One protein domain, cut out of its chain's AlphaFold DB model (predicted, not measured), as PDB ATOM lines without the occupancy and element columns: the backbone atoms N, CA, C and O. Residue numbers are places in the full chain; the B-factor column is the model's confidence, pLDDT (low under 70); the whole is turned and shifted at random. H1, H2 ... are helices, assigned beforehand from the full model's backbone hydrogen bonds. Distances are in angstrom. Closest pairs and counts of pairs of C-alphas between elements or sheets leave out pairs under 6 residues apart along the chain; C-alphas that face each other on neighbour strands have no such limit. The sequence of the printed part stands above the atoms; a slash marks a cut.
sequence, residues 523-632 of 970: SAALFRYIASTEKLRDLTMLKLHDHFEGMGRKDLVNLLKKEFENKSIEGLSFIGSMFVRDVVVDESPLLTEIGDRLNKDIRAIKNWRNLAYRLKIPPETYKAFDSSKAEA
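Overview. This is residues 523 to 632 of the 970 residues of an uncharacterized protein of Pocillopora damicornis (UniProt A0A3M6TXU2). A knot of five helices set at mixed angles, H1, H2, H3, H5 and H6, makes the body, with H2 and H3 folded back on each other as a hairpin and the small H4 packed on H1. The loop of residues 566 to 579 makes one end of the longest axis, and the small helices H7 and H8 trail toward the other. The printed part has 110 residues with eight named helices, H1 to H8 in chain order, and no named strand; the class is all helix. It is compact, with a radius of gyration of the C-alphas of 13.6 A and spans of 44 by 31 by 25 A.

Arrangement. Start at H1, residues 523 to 532, which with H6, residues 608 to 614, is a hub touching three helices. H1 and H6 only just touch, with 3 pairs of C-alphas within 8 A, the closest being Ser 523 and Trp 608 at 5.7 A. H2, residues 541 to 551, and H3, residues 554 to 565, form a helical hairpin: they touch at a shallow tilt of 20 degrees, opposite ways, with closest C-alphas His 545 and Val 557 at 5.8 A. H2 also touches H6, about perpendicular at 79 degrees, with closest C-alphas His 547 and Arg 614 at 6.9 A. H4, residues 580 to 583, touches H1, with closest C-alphas Ala 531 and Arg 581 at 4.5 A. H5, residues 589 to 598, touches H1 at a steep tilt of 59 degrees, opposite ways, with closest C-alphas Ser 523 and Gly 595 at 5.2 A. H5 and residues 556 to 559 of H3 only just touch, with 3 pairs of C-alphas within 8 A; the closest are Leu 556 and Ile 594 at 6.9 A, and the tilt is shallow, 11 degrees, opposite ways. The helix packing is part aligned, part crossed: some touching pairs stand at a shallow tilt, others do not. H7, residues 619 to 623, and H6 only just touch, with 3 such pairs, the closest being Ala 612 and Tyr 622 at 6.7 A. H8, residues 627 to 630, touches no helix. In H1, H2, H3, H5, H6 and H7 every O i to N i+4 pair is within hydrogen-bond range; H4 and H8 are too short for one.

Along the chain. Find C-alpha 523 at (3.220, 4.449, -36.744); from there H1 runs 14.1 A to C-alpha 532. H2 is 15.2 A long, H3 15.9 A and H5 14.1 A. H8 ends at C-alpha 630, at (17.620, 5.325, -34.020).

Size, cuts and confidence. The C-alphas farthest apart are those of Glu 570 and Ala 632, 44.6 A. The printed part has no cut, and the link from H3 to H4 is long. Mean pLDDT of the printed part is 76.5; look for values under 70 at residues 565 to 576, 586 to 587, 601 to 604, 619 to 620 and 622 to 632.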
ATOM      1  N   SER A 523       4.522   5.096 -36.531       80.06
ATOM      2  CA  SER A 523       3.220   4.449 -36.744       80.06
ATOM      3  C   SER A 523       3.299   3.179 -37.603       80.06
ATOM      4  O   SER A 523       2.683   2.184 -37.248       80.06
ATOM      5  N   ALA A 524       4.055   3.160 -38.701       75.06
ATOM      6  CA  ALA A 524       4.238   1.971 -39.538       75.06
ATOM      7  C   ALA A 524       5.089   0.900 -38.840       75.06
ATOM      8  O   ALA A 524       4.717  -0.270 -38.857       75.06
ATOM      9  N   ALA A 525       6.148   1.282 -38.118       74.38
ATOM     10  CA  ALA A 525       6.852   0.357 -37.222       74.38
ATOM     11  C   ALA A 525       5.902  -0.273 -36.174       74.38
ATOM     12  O   ALA A 525       5.919  -1.489 -35.972       74.38
ATOM     13  N   LEU A 526       5.000   0.525 -35.591       83.69
ATOM     14  CA  LEU A 526       3.931   0.063 -34.700       83.69
ATOM     15  C   LEU A 526       2.918  -0.867 -35.403       83.69
ATOM     16  O   LEU A 526       2.584  -1.910 -34.844       83.69
ATOM     17  N   PHE A 527       2.445  -0.556 -36.614       85.94
ATOM     18  CA  PHE A 527       1.498  -1.416 -37.342       85.94
ATOM     19  C   PHE A 527       2.133  -2.731 -37.825       85.94
ATOM     20  O   PHE A 527       1.500  -3.781 -37.702       85.94
ATOM     21  N   ARG A 528       3.415  -2.734 -38.216       79.25
ATOM     22  CA  ARG A 528       4.194  -3.969 -38.428       79.25
ATOM     23  C   ARG A 528       4.314  -4.810 -37.161       79.25
ATOM     24  O   ARG A 528       4.192  -6.035 -37.222       79.25
ATOM     25  N   TYR A 529       4.513  -4.181 -36.001       82.56
ATOM     26  CA  TYR A 529       4.505  -4.899 -34.727       82.56
ATOM     27  C   TYR A 529       3.125  -5.495 -34.411       82.56
ATOM     28  O   TYR A 529       3.047  -6.657 -34.027       82.56
ATOM     29  N   ILE A 530       2.035  -4.751 -34.636       84.81
ATOM     30  CA  ILE A 530       0.650  -5.240 -34.477       84.81
ATOM     31  C   ILE A 530       0.385  -6.459 -35.376       84.81
ATOM     32  O   ILE A 530      -0.176  -7.447 -34.908       84.81
ATOM     33  N   ALA A 531       0.821  -6.416 -36.638       81.06
ATOM     34  CA  ALA A 531       0.656  -7.515 -37.588       81.06
ATOM     35  C   ALA A 531       1.479  -8.764 -37.224       81.06
ATOM     36  O   ALA A 531       1.018  -9.892 -37.401       81.06
ATOM     37  N   SER A 532       2.692  -8.583 -36.696       77.00
ATOM     38  CA  SER A 532       3.605  -9.687 -36.375       77.00
ATOM     39  C   SER A 532       3.387 -10.298 -34.985       77.00
ATOM     40  O   SER A 532       3.551 -11.511 -34.836       77.00
ATOM     41  N   THR A 533       2.986  -9.519 -33.975       82.00
ATOM     42  CA  THR A 533       2.877  -9.977 -32.578       82.00
ATOM     43  C   THR A 533       1.601 -10.780 -32.318       82.00
ATOM     44  O   THR A 533       0.485 -10.303 -32.522       82.00
ATOM     45  N   GLU A 534       1.739 -12.004 -31.804       80.06
ATOM     46  CA  GLU A 534       0.608 -12.924 -31.575       80.06
ATOM     47  C   GLU A 534      -0.496 -12.317 -30.699       80.06
ATOM     48  O   GLU A 534      -1.674 -12.555 -30.935       80.06
ATOM     49  N   LYS A 535      -0.127 -11.451 -29.748       82.81
ATOM     50  CA  LYS A 535      -1.067 -10.778 -28.837       82.81
ATOM     51  C   LYS A 535      -1.984  -9.750 -29.510       82.81
ATOM     52  O   LYS A 535      -2.981  -9.375 -28.902       82.81
ATOM     53  N   LEU A 536      -1.644  -9.259 -30.709       85.44
ATOM     54  CA  LEU A 536      -2.401  -8.218 -31.425       85.44
ATOM     55  C   LEU A 536      -2.782  -8.608 -32.864       85.44
ATOM     56  O   LEU A 536      -3.481  -7.837 -33.518       85.44
ATOM     57  N   ARG A 537      -2.432  -9.816 -33.336       79.44
ATOM     58  CA  ARG A 537      -2.907 -10.353 -34.629       79.44
ATOM     59  C   ARG A 537      -4.434 -10.337 -34.750       79.44
ATOM     60  O   ARG A 537      -4.933 -10.119 -35.851       79.44
ATOM     61  N   ASP A 538      -5.150 -10.500 -33.637       84.25
ATOM     62  CA  ASP A 538      -6.622 -10.502 -33.569       84.25
ATOM     63  C   ASP A 538      -7.231  -9.126 -33.212       84.25
ATOM     64  O   ASP A 538      -8.379  -9.005 -32.751       84.25
ATOM     65  N   LEU A 539      -6.461  -8.050 -33.411       89.56
ATOM     66  CA  LEU A 539      -6.966  -6.683 -33.352       89.56
ATOM     67  C   LEU A 539      -7.830  -6.411 -34.590       89.56
ATOM     68  O   LEU A 539      -7.335  -6.395 -35.716       89.56
ATOM     69  N   THR A 540      -9.125  -6.183 -34.377       90.06
ATOM     70  CA  THR A 540     -10.090  -5.846 -35.430       90.06
ATOM     71  C   THR A 540     -10.126  -4.345 -35.713       90.06
ATOM     72  O   THR A 540      -9.814  -3.530 -34.839       90.06
ATOM     73  N   MET A 541     -10.562  -3.957 -36.914       87.62
ATOM     74  CA  MET A 541     -10.722  -2.550 -37.300       87.62
ATOM     75  C   MET A 541     -11.688  -1.789 -36.380       87.62
ATOM     76  O   MET A 541     -11.450  -0.612 -36.107       87.62
ATOM     77  N   LEU A 542     -12.720  -2.451 -35.836       85.50
ATOM     78  CA  LEU A 542     -13.602  -1.863 -34.820       85.50
ATOM     79  C   LEU A 542     -12.832  -1.489 -33.539       85.50
ATOM     80  O   LEU A 542     -12.857  -0.336 -33.127       85.50
ATOM     81  N   LYS A 543     -12.035  -2.407 -32.971       88.12
ATOM     82  CA  LYS A 543     -11.202  -2.105 -31.788       88.12
ATOM     83  C   LYS A 543     -10.200  -0.973 -32.061       88.12
ATOM     84  O   LYS A 543      -9.931  -0.165 -31.175       88.12
ATOM     85  N   LEU A 544      -9.657  -0.881 -33.281       90.75
ATOM     86  CA  LEU A 544      -8.776   0.226 -33.676       90.75
ATOM     87  C   LEU A 544      -9.523   1.573 -33.729       90.75
ATOM     88  O   LEU A 544      -9.003   2.570 -33.226       90.75
ATOM     89  N   HIS A 545     -10.744   1.596 -34.275       89.94
ATOM     90  CA  HIS A 545     -11.642   2.754 -34.211       89.94
ATOM     91  C   HIS A 545     -11.886   3.185 -32.756       89.94
ATOM     92  O   HIS A 545     -11.699   4.356 -32.428       89.94
ATOM     93  N   ASP A 546     -12.200   2.243 -31.868       88.81
ATOM     94  CA  ASP A 546     -12.510   2.524 -30.459       88.81
ATOM     95  C   ASP A 546     -11.281   3.045 -29.692       88.81
ATOM     96  O   ASP A 546     -11.384   3.924 -28.829       88.81
ATOM     97  N   HIS A 547     -10.079   2.578 -30.047       92.44
ATOM     98  CA  HIS A 547      -8.832   3.154 -29.546       92.44
ATOM     99  C   HIS A 547      -8.626   4.600 -30.027       92.44
ATOM    100  O   HIS A 547      -8.240   5.442 -29.211       92.44
ATOM    101  N   PHE A 548      -8.922   4.926 -31.292       92.69
ATOM    102  CA  PHE A 548      -8.863   6.303 -31.805       92.69
ATOM    103  C   PHE A 548      -9.923   7.217 -31.174       92.69
ATOM    104  O   PHE A 548      -9.600   8.344 -30.783       92.69
ATOM    105  N   GLU A 549     -11.155   6.739 -30.995       88.69
ATOM    106  CA  GLU A 549     -12.224   7.478 -30.316       88.69
ATOM    107  C   GLU A 549     -11.867   7.735 -28.847       88.69
ATOM    108  O   GLU A 549     -11.877   8.883 -28.399       88.69
ATOM    109  N   GLY A 550     -11.395   6.715 -28.125       84.06
ATOM    110  CA  GLY A 550     -10.888   6.854 -26.759       84.06
ATOM    111  C   GLY A 550      -9.622   7.721 -26.642       84.06
ATOM    112  O   GLY A 550      -9.344   8.269 -25.572       84.06
ATOM    113  N   MET A 551      -8.848   7.891 -27.720       87.62
ATOM    114  CA  MET A 551      -7.774   8.890 -27.790       87.62
ATOM    115  C   MET A 551      -8.303  10.318 -28.011       87.62
ATOM    116  O   MET A 551      -7.570  11.269 -27.736       87.62
ATOM    117  N   GLY A 552      -9.552  10.488 -28.449       84.38
ATOM    118  CA  GLY A 552     -10.140  11.759 -28.883       84.38
ATOM    119  C   GLY A 552      -9.808  12.126 -30.336       84.38
ATOM    120  O   GLY A 552     -10.066  13.251 -30.760       84.38
ATOM    121  N   ARG A 553      -9.229  11.198 -31.110       87.56
ATOM    122  CA  ARG A 553      -8.772  11.410 -32.491       87.56
ATOM    123  C   ARG A 553      -9.928  11.274 -33.483       87.56
ATOM    124  O   ARG A 553      -9.960  10.364 -34.311       87.56
ATOM    125  N   LYS A 554     -10.879  12.212 -33.412       87.81
ATOM    126  CA  LYS A 554     -12.014  12.312 -34.352       87.81
ATOM    127  C   LYS A 554     -11.560  12.374 -35.817       87.81
ATOM    128  O   LYS A 554     -12.261  11.898 -36.701       87.81
ATOM    129  N   ASP A 555     -10.369  12.905 -36.073       87.25
ATOM    130  CA  ASP A 555      -9.748  12.971 -37.395       87.25
ATOM    131  C   ASP A 555      -9.319  11.598 -37.951       87.25
ATOM    132  O   ASP A 555      -9.329  11.417 -39.166       87.25
ATOM    133  N   LEU A 556      -8.970  10.640 -37.084       90.25
ATOM    134  CA  LEU A 556      -8.669   9.249 -37.450       90.25
ATOM    135  C   LEU A 556      -9.937   8.387 -37.488       90.25
ATOM    136  O   LEU A 556     -10.088   7.559 -38.380       90.25
ATOM    137  N   VAL A 557     -10.882   8.629 -36.575       88.19
ATOM    138  CA  VAL A 557     -12.224   8.023 -36.611       88.19
ATOM    139  C   VAL A 557     -12.928   8.335 -37.935       88.19
ATOM    140  O   VAL A 557     -13.433   7.427 -38.591       88.19
ATOM    141  N   ASN A 558     -12.915   9.599 -38.370       86.94
ATOM    142  CA  ASN A 558     -13.528  10.012 -39.633       86.94
ATOM    143  C   ASN A 558     -12.755   9.499 -40.861       86.94
ATOM    144  O   ASN A 558     -13.370   9.252 -41.894       86.94
ATOM    145  N   LEU A 559     -11.434   9.304 -40.757       88.00
ATOM    146  CA  LEU A 559     -10.637   8.657 -41.805       88.00
ATOM    147  C   LEU A 559     -11.055   7.191 -41.995       88.00
ATOM    148  O   LEU A 559     -11.325   6.785 -43.122       88.00
ATOM    149  N   LEU A 560     -11.154   6.419 -40.905       86.00
ATOM    150  CA  LEU A 560     -11.619   5.029 -40.966       86.00
ATOM    151  C   LEU A 560     -13.050   4.940 -41.509       86.00
ATOM    152  O   LEU A 560     -13.307   4.137 -42.398       86.00
ATOM    153  N   LYS A 561     -13.964   5.798 -41.032       83.44
ATOM    154  CA  LYS A 561     -15.350   5.856 -41.527       83.44
ATOM    155  C   LYS A 561     -15.404   6.106 -43.033       83.44
ATOM    156  O   LYS A 561     -15.973   5.282 -43.741       83.44
ATOM    157  N   LYS A 562     -14.693   7.123 -43.535       83.38
ATOM    158  CA  LYS A 562     -14.591   7.410 -44.975       83.38
ATOM    159  C   LYS A 562     -14.046   6.222 -45.778       83.38
ATOM    160  O   LYS A 562     -14.556   5.923 -46.852       83.38
ATOM    161  N   GLU A 563     -13.022   5.532 -45.279       75.94
ATOM    162  CA  GLU A 563     -12.470   4.347 -45.951       75.94
ATOM    163  C   GLU A 563     -13.444   3.167 -46.006       75.94
ATOM    164  O   GLU A 563     -13.379   2.380 -46.949       75.94
ATOM    165  N   PHE A 564     -14.336   3.029 -45.024       73.94
ATOM    166  CA  PHE A 564     -15.341   1.965 -44.990       73.94
ATOM    167  C   PHE A 564     -16.584   2.331 -45.817       73.94
ATOM    168  O   PHE A 564     -17.084   1.495 -46.565       73.94
ATOM    169  N   GLU A 565     -17.020   3.593 -45.759       69.81
ATOM    170  CA  GLU A 565     -18.083   4.176 -46.594       69.81
ATOM    171  C   GLU A 565     -17.745   4.085 -48.093       69.81
ATOM    172  O   GLU A 565     -18.604   3.751 -48.904       69.81
ATOM    173  N   ASN A 566     -16.480   4.296 -48.466       62.00
ATOM    174  CA  ASN A 566     -16.010   4.199 -49.853       62.00
ATOM    175  C   ASN A 566     -15.917   2.761 -50.408       62.00
ATOM    176  O   ASN A 566     -15.630   2.607 -51.595       62.00
ATOM    177  N   LYS A 567     -16.054   1.712 -49.580       63.91
ATOM    178  CA  LYS A 567     -15.638   0.341 -49.945       63.91
ATOM    179  C   LYS A 567     -16.733  -0.719 -49.977       63.91
ATOM    180  O   LYS A 567     -16.427  -1.836 -50.387       63.91
ATOM    181  N   SER A 568     -17.974  -0.425 -49.588       52.38
ATOM    182  CA  SER A 568     -19.031  -1.443 -49.636       52.38
ATOM    183  C   SER A 568     -20.452  -0.890 -49.736       52.38
ATOM    184  O   SER A 568     -20.812   0.082 -49.077       52.38
ATOM    185  N   ILE A 569     -21.274  -1.585 -50.528       53.69
ATOM    186  CA  ILE A 569     -22.740  -1.452 -50.572       53.69
ATOM    187  C   ILE A 569     -23.394  -2.256 -49.421       53.69
ATOM    188  O   ILE A 569     -24.525  -1.983 -49.028       53.69
ATOM    189  N   GLU A 570     -22.657  -3.195 -48.818       50.22
ATOM    190  CA  GLU A 570     -23.030  -3.921 -47.599       50.22
ATOM    191  C   GLU A 570     -22.373  -3.261 -46.371       50.22
ATOM    192  O   GLU A 570     -21.157  -3.073 -46.331       50.22
ATOM    193  N   GLY A 571     -23.179  -2.857 -45.385       52.84
ATOM    194  CA  GLY A 571     -22.801  -1.835 -44.395       52.84
ATOM    195  C   GLY A 571     -21.696  -2.178 -43.377       52.84
ATOM    196  O   GLY A 571     -21.155  -3.283 -43.321       52.84
ATOM    197  N   LEU A 572     -21.409  -1.201 -42.501       53.03
ATOM    198  CA  LEU A 572     -20.251  -1.140 -41.584       53.03
ATOM    199  C   LEU A 572     -19.964  -2.411 -40.751       53.03
ATOM    200  O   LEU A 572     -18.829  -2.600 -40.312       53.03
ATOM    201  N   SER A 573     -20.959  -3.275 -40.528       59.28
ATOM    202  CA  SER A 573     -20.814  -4.504 -39.740       59.28
ATOM    203  C   SER A 573     -19.779  -5.484 -40.302       59.28
ATOM    204  O   SER A 573     -19.152  -6.192 -39.516       59.28
ATOM    205  N   PHE A 574     -19.587  -5.551 -41.626       63.72
ATOM    206  CA  PHE A 574     -18.629  -6.497 -42.214       63.72
ATOM    207  C   PHE A 574     -17.187  -6.008 -42.037       63.72
ATOM    208  O   PHE A 574     -16.362  -6.696 -41.433       63.72
ATOM    209  N   ILE A 575     -16.887  -4.781 -42.471       62.88
ATOM    210  CA  ILE A 575     -15.517  -4.241 -42.457       62.88
ATOM    211  C   ILE A 575     -14.995  -4.053 -41.020       62.88
ATOM    212  O   ILE A 575     -13.817  -4.291 -40.755       62.88
ATOM    213  N   GLY A 576     -15.866  -3.729 -40.055       64.94
ATOM    214  CA  GLY A 576     -15.494  -3.645 -38.636       64.94
ATOM    215  C   GLY A 576     -14.945  -4.954 -38.040       64.94
ATOM    216  O   GLY A 576     -14.183  -4.906 -37.070       64.94
ATOM    217  N   SER A 577     -15.286  -6.106 -38.634       73.56
ATOM    218  CA  SER A 577     -14.808  -7.435 -38.224       73.56
ATOM    219  C   SER A 577     -13.426  -7.809 -38.779       73.56
ATOM    220  O   SER A 577     -12.780  -8.702 -38.233       73.56
ATOM    221  N   MET A 578     -12.944  -7.118 -39.820       83.56
ATOM    222  CA  MET A 578     -11.643  -7.393 -40.439       83.56
ATOM    223  C   MET A 578     -10.486  -7.096 -39.478       83.56
ATOM    224  O   MET A 578     -10.571  -6.195 -38.640       83.56
ATOM    225  N   PHE A 579      -9.377  -7.821 -39.619       86.25
ATOM    226  CA  PHE A 579      -8.183  -7.613 -38.800       86.25
ATOM    227  C   PHE A 579      -7.329  -6.451 -39.318       86.25
ATOM    228  O   PHE A 579      -7.125  -6.289 -40.520       86.25
ATOM    229  N   VAL A 580      -6.751  -5.679 -38.395       86.56
ATOM    230  CA  VAL A 580      -5.870  -4.538 -38.696       86.56
ATOM    231  C   VAL A 580      -4.685  -4.953 -39.566       86.56
ATOM    232  O   VAL A 580      -4.344  -4.240 -40.501       86.56
ATOM    233  N   ARG A 581      -4.107  -6.132 -39.310       83.88
ATOM    234  CA  ARG A 581      -2.979  -6.690 -40.073       83.88
ATOM    235  C   ARG A 581      -3.295  -6.930 -41.564       83.88
ATOM    236  O   ARG A 581      -2.374  -6.942 -42.367       83.88
ATOM    237  N   ASP A 582      -4.572  -7.137 -41.906       82.56
ATOM    238  CA  ASP A 582      -5.035  -7.491 -43.256       82.56
ATOM    239  C   ASP A 582      -5.517  -6.236 -44.032       82.56
ATOM    240  O   ASP A 582      -5.681  -6.275 -45.249       82.56
ATOM    241  N   VAL A 583      -5.743  -5.111 -43.332       82.25
ATOM    242  CA  VAL A 583      -6.310  -3.851 -43.871       82.25
ATOM    243  C   VAL A 583      -5.316  -2.681 -43.822       82.25
ATOM    244  O   VAL A 583      -5.334  -1.812 -44.694       82.25
ATOM    245  N   VAL A 584      -4.445  -2.646 -42.812       84.00
ATOM    246  CA  VAL A 584      -3.455  -1.587 -42.548       84.00
ATOM    247  C   VAL A 584      -2.048  -2.163 -42.746       84.00
ATOM    248  O   VAL A 584      -1.232  -2.226 -41.827       84.00
ATOM    249  N   VAL A 585      -1.798  -2.640 -43.966       78.12
ATOM    250  CA  VAL A 585      -0.516  -3.223 -44.398       78.12
ATOM    251  C   VAL A 585       0.515  -2.146 -44.752       78.12
ATOM    252  O   VAL A 585       0.151  -0.994 -45.026       78.12
ATOM    253  N   ASP A 586       1.797  -2.528 -44.783       67.00
ATOM    254  CA  ASP A 586       2.873  -1.708 -45.358       67.00
ATOM    255  C   ASP A 586       2.519  -1.230 -46.777       67.00
ATOM    256  O   ASP A 586       1.765  -1.880 -47.501       67.00
ATOM    257  N   GLU A 587       3.023  -0.051 -47.149       61.19
ATOM    258  CA  GLU A 587       2.757   0.645 -48.424       61.19
ATOM    259  C   GLU A 587       1.279   0.997 -48.714       61.19
ATOM    260  O   GLU A 587       0.994   1.706 -49.682       61.19
ATOM    261  N   SER A 588       0.318   0.608 -47.864       77.19
ATOM    262  CA  SER A 588      -1.084   0.980 -48.072       77.19
ATOM    263  C   SER A 588      -1.310   2.501 -47.940       77.19
ATOM    264  O   SER A 588      -0.765   3.149 -47.031       77.19
ATOM    265  N   PRO A 589      -2.184   3.103 -48.775       79.00
ATOM    266  CA  PRO A 589      -2.581   4.505 -48.622       79.00
ATOM    267  C   PRO A 589      -3.194   4.799 -47.247       79.00
ATOM    268  O   PRO A 589      -3.004   5.885 -46.702       79.00
ATOM    269  N   LEU A 590      -3.880   3.813 -46.657       82.81
ATOM    270  CA  LEU A 590      -4.483   3.923 -45.334       82.81
ATOM    271  C   LEU A 590      -3.432   3.981 -44.218       82.81
ATOM    272  O   LEU A 590      -3.512   4.867 -43.369       82.81
ATOM    273  N   LEU A 591      -2.415   3.111 -44.232       84.75
ATOM    274  CA  LEU A 591      -1.305   3.216 -43.280       84.75
ATOM    275  C   LEU A 591      -0.544   4.538 -43.453       84.75
ATOM    276  O   LEU A 591      -0.160   5.151 -42.459       84.75
ATOM    277  N   THR A 592      -0.382   5.010 -44.691       78.19
ATOM    278  CA  THR A 592       0.256   6.303 -44.985       78.19
ATOM    279  C   THR A 592      -0.524   7.469 -44.365       78.19
ATOM    280  O   THR A 592       0.040   8.255 -43.608       78.19
ATOM    281  N   GLU A 593      -1.836   7.558 -44.602       81.56
ATOM    282  CA  GLU A 593      -2.685   8.651 -44.101       81.56
ATOM    283  C   GLU A 593      -2.924   8.569 -42.575       81.56
ATOM    284  O   GLU A 593      -3.013   9.599 -41.901       81.56
ATOM    285  N   ILE A 594      -2.950   7.362 -41.989       86.19
ATOM    286  CA  ILE A 594      -2.909   7.161 -40.528       86.19
ATOM    287  C   ILE A 594      -1.551   7.612 -39.966       86.19
ATOM    288  O   ILE A 594      -1.506   8.319 -38.956       86.19
ATOM    289  N   GLY A 595      -0.447   7.244 -40.619       80.25
ATOM    290  CA  GLY A 595       0.917   7.601 -40.230       80.25
ATOM    291  C   GLY A 595       1.145   9.109 -40.238       80.25
ATOM    292  O   GLY A 595       1.580   9.666 -39.231       80.25
ATOM    293  N   ASP A 596       0.728   9.798 -41.301       76.62
ATOM    294  CA  ASP A 596       0.752  11.262 -41.414       76.62
ATOM    295  C   ASP A 596      -0.024  11.972 -40.295       76.62
ATOM    296  O   ASP A 596       0.208  13.153 -40.026       76.62
ATOM    297  N   ARG A 597      -0.957  11.286 -39.631       81.88
ATOM    298  CA  ARG A 597      -1.785  11.819 -38.540       81.88
ATOM    299  C   ARG A 597      -1.287  11.409 -37.154       81.88
ATOM    300  O   ARG A 597      -1.469  12.179 -36.208       81.88
ATOM    301  N   LEU A 598      -0.670  10.240 -37.006       83.56
ATOM    302  CA  LEU A 598      -0.159   9.717 -35.731       83.56
ATOM    303  C   LEU A 598       1.321  10.037 -35.473       83.56
ATOM    304  O   LEU A 598       1.696  10.166 -34.308       83.56
ATOM    305  N   ASN A 599       2.143  10.217 -36.514       79.31
ATOM    306  CA  ASN A 599       3.560  10.600 -36.404       79.31
ATOM    307  C   ASN A 599       3.761  12.086 -36.039       79.31
ATOM    308  O   ASN A 599       4.862  12.475 -35.658       79.31
ATOM    309  N   LYS A 600       2.720  12.924 -36.148       72.25
ATOM    310  CA  LYS A 600       2.776  14.351 -35.794       72.25
ATOM    311  C   LYS A 600       2.887  14.531 -34.278       72.25
ATOM    312  O   LYS A 600       1.917  14.314 -33.554       72.25
ATOM    313  N   ASP A 601       4.059  14.966 -33.819       61.72
ATOM    314  CA  ASP A 601       4.314  15.252 -32.408       61.72
ATOM    315  C   ASP A 601       3.793  16.647 -32.020       61.72
ATOM    316  O   ASP A 601       4.391  17.678 -32.330       61.72
ATOM    317  N   ILE A 602       2.615  16.680 -31.394       67.25
ATOM    318  CA  ILE A 602       1.926  17.899 -30.959       67.25
ATOM    319  C   ILE A 602       1.458  17.661 -29.523       67.25
ATOM    320  O   ILE A 602       0.555  16.860 -29.308       67.25
ATOM    321  N   ARG A 603       2.012  18.395 -28.544       53.25
ATOM    322  CA  ARG A 603       1.784  18.183 -27.091       53.25
ATOM    323  C   ARG A 603       0.312  18.098 -26.643       53.25
ATOM    324  O   ARG A 603       0.036  17.561 -25.580       53.25
ATOM    325  N   ALA A 604      -0.629  18.644 -27.416       68.50
ATOM    326  CA  ALA A 604      -2.064  18.623 -27.118       68.50
ATOM    327  C   ALA A 604      -2.854  17.497 -27.827       68.50
ATOM    328  O   ALA A 604      -4.046  17.331 -27.569       68.50
ATOM    329  N   ILE A 605      -2.236  16.738 -28.741       75.00
ATOM    330  CA  ILE A 605      -2.909  15.761 -29.611       75.00
ATOM    331  C   ILE A 605      -2.238  14.396 -29.457       75.00
ATOM    332  O   ILE A 605      -1.073  14.214 -29.792       75.00
ATOM    333  N   LYS A 606      -3.001  13.398 -28.992       80.88
ATOM    334  CA  LYS A 606      -2.468  12.057 -28.716       80.88
ATOM    335  C   LYS A 606      -1.903  11.409 -29.994       80.88
ATOM    336  O   LYS A 606      -2.626  11.255 -30.984       80.88
ATOM    337  N   ASN A 607      -0.625  11.039 -29.947       82.88
ATOM    338  CA  ASN A 607       0.176  10.527 -31.066       82.88
ATOM    339  C   ASN A 607       0.260   8.978 -31.068       82.88
ATOM    340  O   ASN A 607      -0.442   8.301 -30.312       82.88
ATOM    341  N   TRP A 608       1.126   8.411 -31.913       86.62
ATOM    342  CA  TRP A 608       1.374   6.963 -32.019       86.62
ATOM    343  C   TRP A 608       1.790   6.278 -30.701       86.62
ATOM    344  O   TRP A 608       1.401   5.133 -30.467       86.62
ATOM    345  N   ARG A 609       2.515   6.960 -29.799       81.69
ATOM    346  CA  ARG A 609       2.932   6.403 -28.493       81.69
ATOM    347  C   ARG A 609       1.714   6.134 -27.612       81.69
ATOM    348  O   ARG A 609       1.618   5.100 -26.954       81.69
ATOM    349  N   ASN A 610       0.737   7.032 -27.686       87.56
ATOM    350  CA  ASN A 610      -0.502   6.955 -26.922       87.56
ATOM    351  C   ASN A 610      -1.474   5.907 -27.499       87.56
ATOM    352  O   ASN A 610      -2.310   5.391 -26.756       87.56
ATOM    353  N   LEU A 611      -1.324   5.533 -28.779       89.12
ATOM    354  CA  LEU A 611      -1.927   4.319 -29.342       89.12
ATOM    355  C   LEU A 611      -1.213   3.061 -28.821       89.12
ATOM    356  O   LEU A 611      -1.878   2.157 -28.322       89.12
ATOM    357  N   ALA A 612       0.122   3.010 -28.872       87.31
ATOM    358  CA  ALA A 612       0.902   1.850 -28.430       87.31
ATOM    359  C   ALA A 612       0.660   1.494 -26.948       87.31
ATOM    360  O   ALA A 612       0.411   0.332 -26.623       87.31
ATOM    361  N   TYR A 613       0.627   2.494 -26.059       85.25
ATOM    362  CA  TYR A 613       0.263   2.311 -24.648       85.25
ATOM    363  C   TYR A 613      -1.189   1.818 -24.470       85.25
ATOM    364  O   TYR A 613      -1.455   0.964 -23.621       85.25
ATOM    365  N   ARG A 614      -2.141   2.283 -25.298       86.44
ATOM    366  CA  ARG A 614      -3.543   1.806 -25.277       86.44
ATOM    367  C   ARG A 614      -3.704   0.373 -25.775       86.44
ATOM    368  O   ARG A 614      -4.508  -0.361 -25.212       86.44
ATOM    369  N   LEU A 615      -2.880  -0.037 -26.737       89.12
ATOM    370  CA  LEU A 615      -2.715  -1.425 -27.183       89.12
ATOM    371  C   LEU A 615      -1.917  -2.293 -26.187       89.12
ATOM    372  O   LEU A 615      -1.618  -3.446 -26.483       89.12
ATOM    373  N   LYS A 616      -1.560  -1.747 -25.012       87.25
ATOM    374  CA  LYS A 616      -0.782  -2.406 -23.948       87.25
ATOM    375  C   LYS A 616       0.566  -2.971 -24.422       87.25
ATOM    376  O   LYS A 616       1.083  -3.934 -23.857       87.25
ATOM    377  N   ILE A 617       1.170  -2.328 -25.422       84.81
ATOM    378  CA  ILE A 617       2.538  -2.615 -25.863       84.81
ATOM    379  C   ILE A 617       3.509  -2.053 -24.807       84.81
ATOM    380  O   ILE A 617       3.342  -0.901 -24.395       84.81
ATOM    381  N   PRO A 618       4.522  -2.816 -24.348       74.62
ATOM    382  CA  PRO A 618       5.458  -2.336 -23.335       74.62
ATOM    383  C   PRO A 618       6.235  -1.087 -23.792       74.62
ATOM    384  O   PRO A 618       6.664  -1.039 -24.950       74.62
ATOM    385  N   PRO A 619       6.508  -0.113 -22.896       66.75
ATOM    386  CA  PRO A 619       7.304   1.073 -23.222       66.75
ATOM    387  C   PRO A 619       8.672   0.759 -23.823       66.75
ATOM    388  O   PRO A 619       9.092   1.431 -24.758       66.75
ATOM    389  N   GLU A 620       9.352  -0.284 -23.345       68.06
ATOM    390  CA  GLU A 620      10.657  -0.689 -23.885       68.06
ATOM    391  C   GLU A 620      10.559  -1.236 -25.318       68.06
ATOM    392  O   GLU A 620      11.488  -1.070 -26.102       68.06
ATOM    393  N   THR A 621       9.413  -1.811 -25.697       71.81
ATOM    394  CA  THR A 621       9.156  -2.276 -27.065       71.81
ATOM    395  C   THR A 621       8.852  -1.103 -27.994       71.81
ATOM    396  O   THR A 621       9.511  -0.961 -29.019       71.81
ATOM    397  N   TYR A 622       7.906  -0.219 -27.643       69.69
ATOM    398  CA  TYR A 622       7.530   0.869 -28.558       69.69
ATOM    399  C   TYR A 622       8.527   2.036 -28.598       69.69
ATOM    400  O   TYR A 622       8.498   2.809 -29.551       69.69
ATOM    401  N   LYS A 623       9.467   2.149 -27.646       66.56
ATOM    402  CA  LYS A 623      10.645   3.031 -27.796       66.56
ATOM    403  C   LYS A 623      11.462   2.692 -29.044       66.56
ATOM    404  O   LYS A 623      11.934   3.609 -29.703       66.56
ATOM    405  N   ALA A 624      11.592   1.410 -29.391       62.34
ATOM    406  CA  ALA A 624      12.333   0.979 -30.578       62.34
ATOM    407  C   ALA A 624      11.619   1.321 -31.899       62.34
ATOM    408  O   ALA A 624      12.252   1.310 -32.947       62.34
ATOM    409  N   PHE A 625      10.325   1.667 -31.865       68.56
ATOM    410  CA  PHE A 625       9.593   2.143 -33.047       68.56
ATOM    411  C   PHE A 625       9.911   3.608 -33.376       68.56
ATOM    412  O   PHE A 625       9.524   4.089 -34.433       68.56
ATOM    413  N   ASP A 626      10.633   4.326 -32.508       64.06
ATOM    414  CA  ASP A 626      11.125   5.689 -32.744       64.06
ATOM    415  C   ASP A 626      12.313   5.694 -33.741       64.06
ATOM    416  O   ASP A 626      13.299   6.402 -33.535       64.06
ATOM    417  N   SER A 627      12.250   4.884 -34.812       52.41
ATOM    418  CA  SER A 627      13.331   4.640 -35.788       52.41
ATOM    419  C   SER A 627      13.878   5.927 -36.403       52.41
ATOM    420  O   SER A 627      15.086   6.060 -36.573       52.41
ATOM    421  N   SER A 628      13.031   6.950 -36.557       47.62
ATOM    422  CA  SER A 628      13.405   8.327 -36.923       47.62
ATOM    423  C   SER A 628      14.363   9.037 -35.941       47.62
ATOM    424  O   SER A 628      14.728  10.189 -36.166       47.62
ATOM    425  N   LYS A 629      14.760   8.387 -34.840       43.56
ATOM    426  CA  LYS A 629      15.862   8.770 -33.940       43.56
ATOM    427  C   LYS A 629      16.929   7.683 -33.747       43.56
ATOM    428  O   LYS A 629      17.986   8.004 -33.214       43.56
ATOM    429  N   ALA A 630      16.667   6.434 -34.137       38.81
ATOM    430  CA  ALA A 630      17.620   5.325 -34.020       38.81
ATOM    431  C   ALA A 630      18.447   5.118 -35.304       38.81
ATOM    432  O   ALA A 630      19.645   4.857 -35.226       38.81
ATOM    433  N   GLU A 631      17.818   5.283 -36.471       43.06
ATOM    434  CA  GLU A 631      18.425   5.132 -37.805       43.06
ATOM    435  C   GLU A 631      18.723   6.487 -38.472       43.06
ATOM    436  O   GLU A 631      19.496   6.564 -39.430       43.06
ATOM    437  N   ALA A 632      18.202   7.586 -37.913       48.81
ATOM    438  CA  ALA A 632      18.675   8.926 -38.238       48.81
ATOM    439  C   ALA A 632      20.177   9.033 -37.921       48.81
ATOM    440  O   ALA A 632      20.590   8.931 -36.763       48.81
TER     441      ALA A 632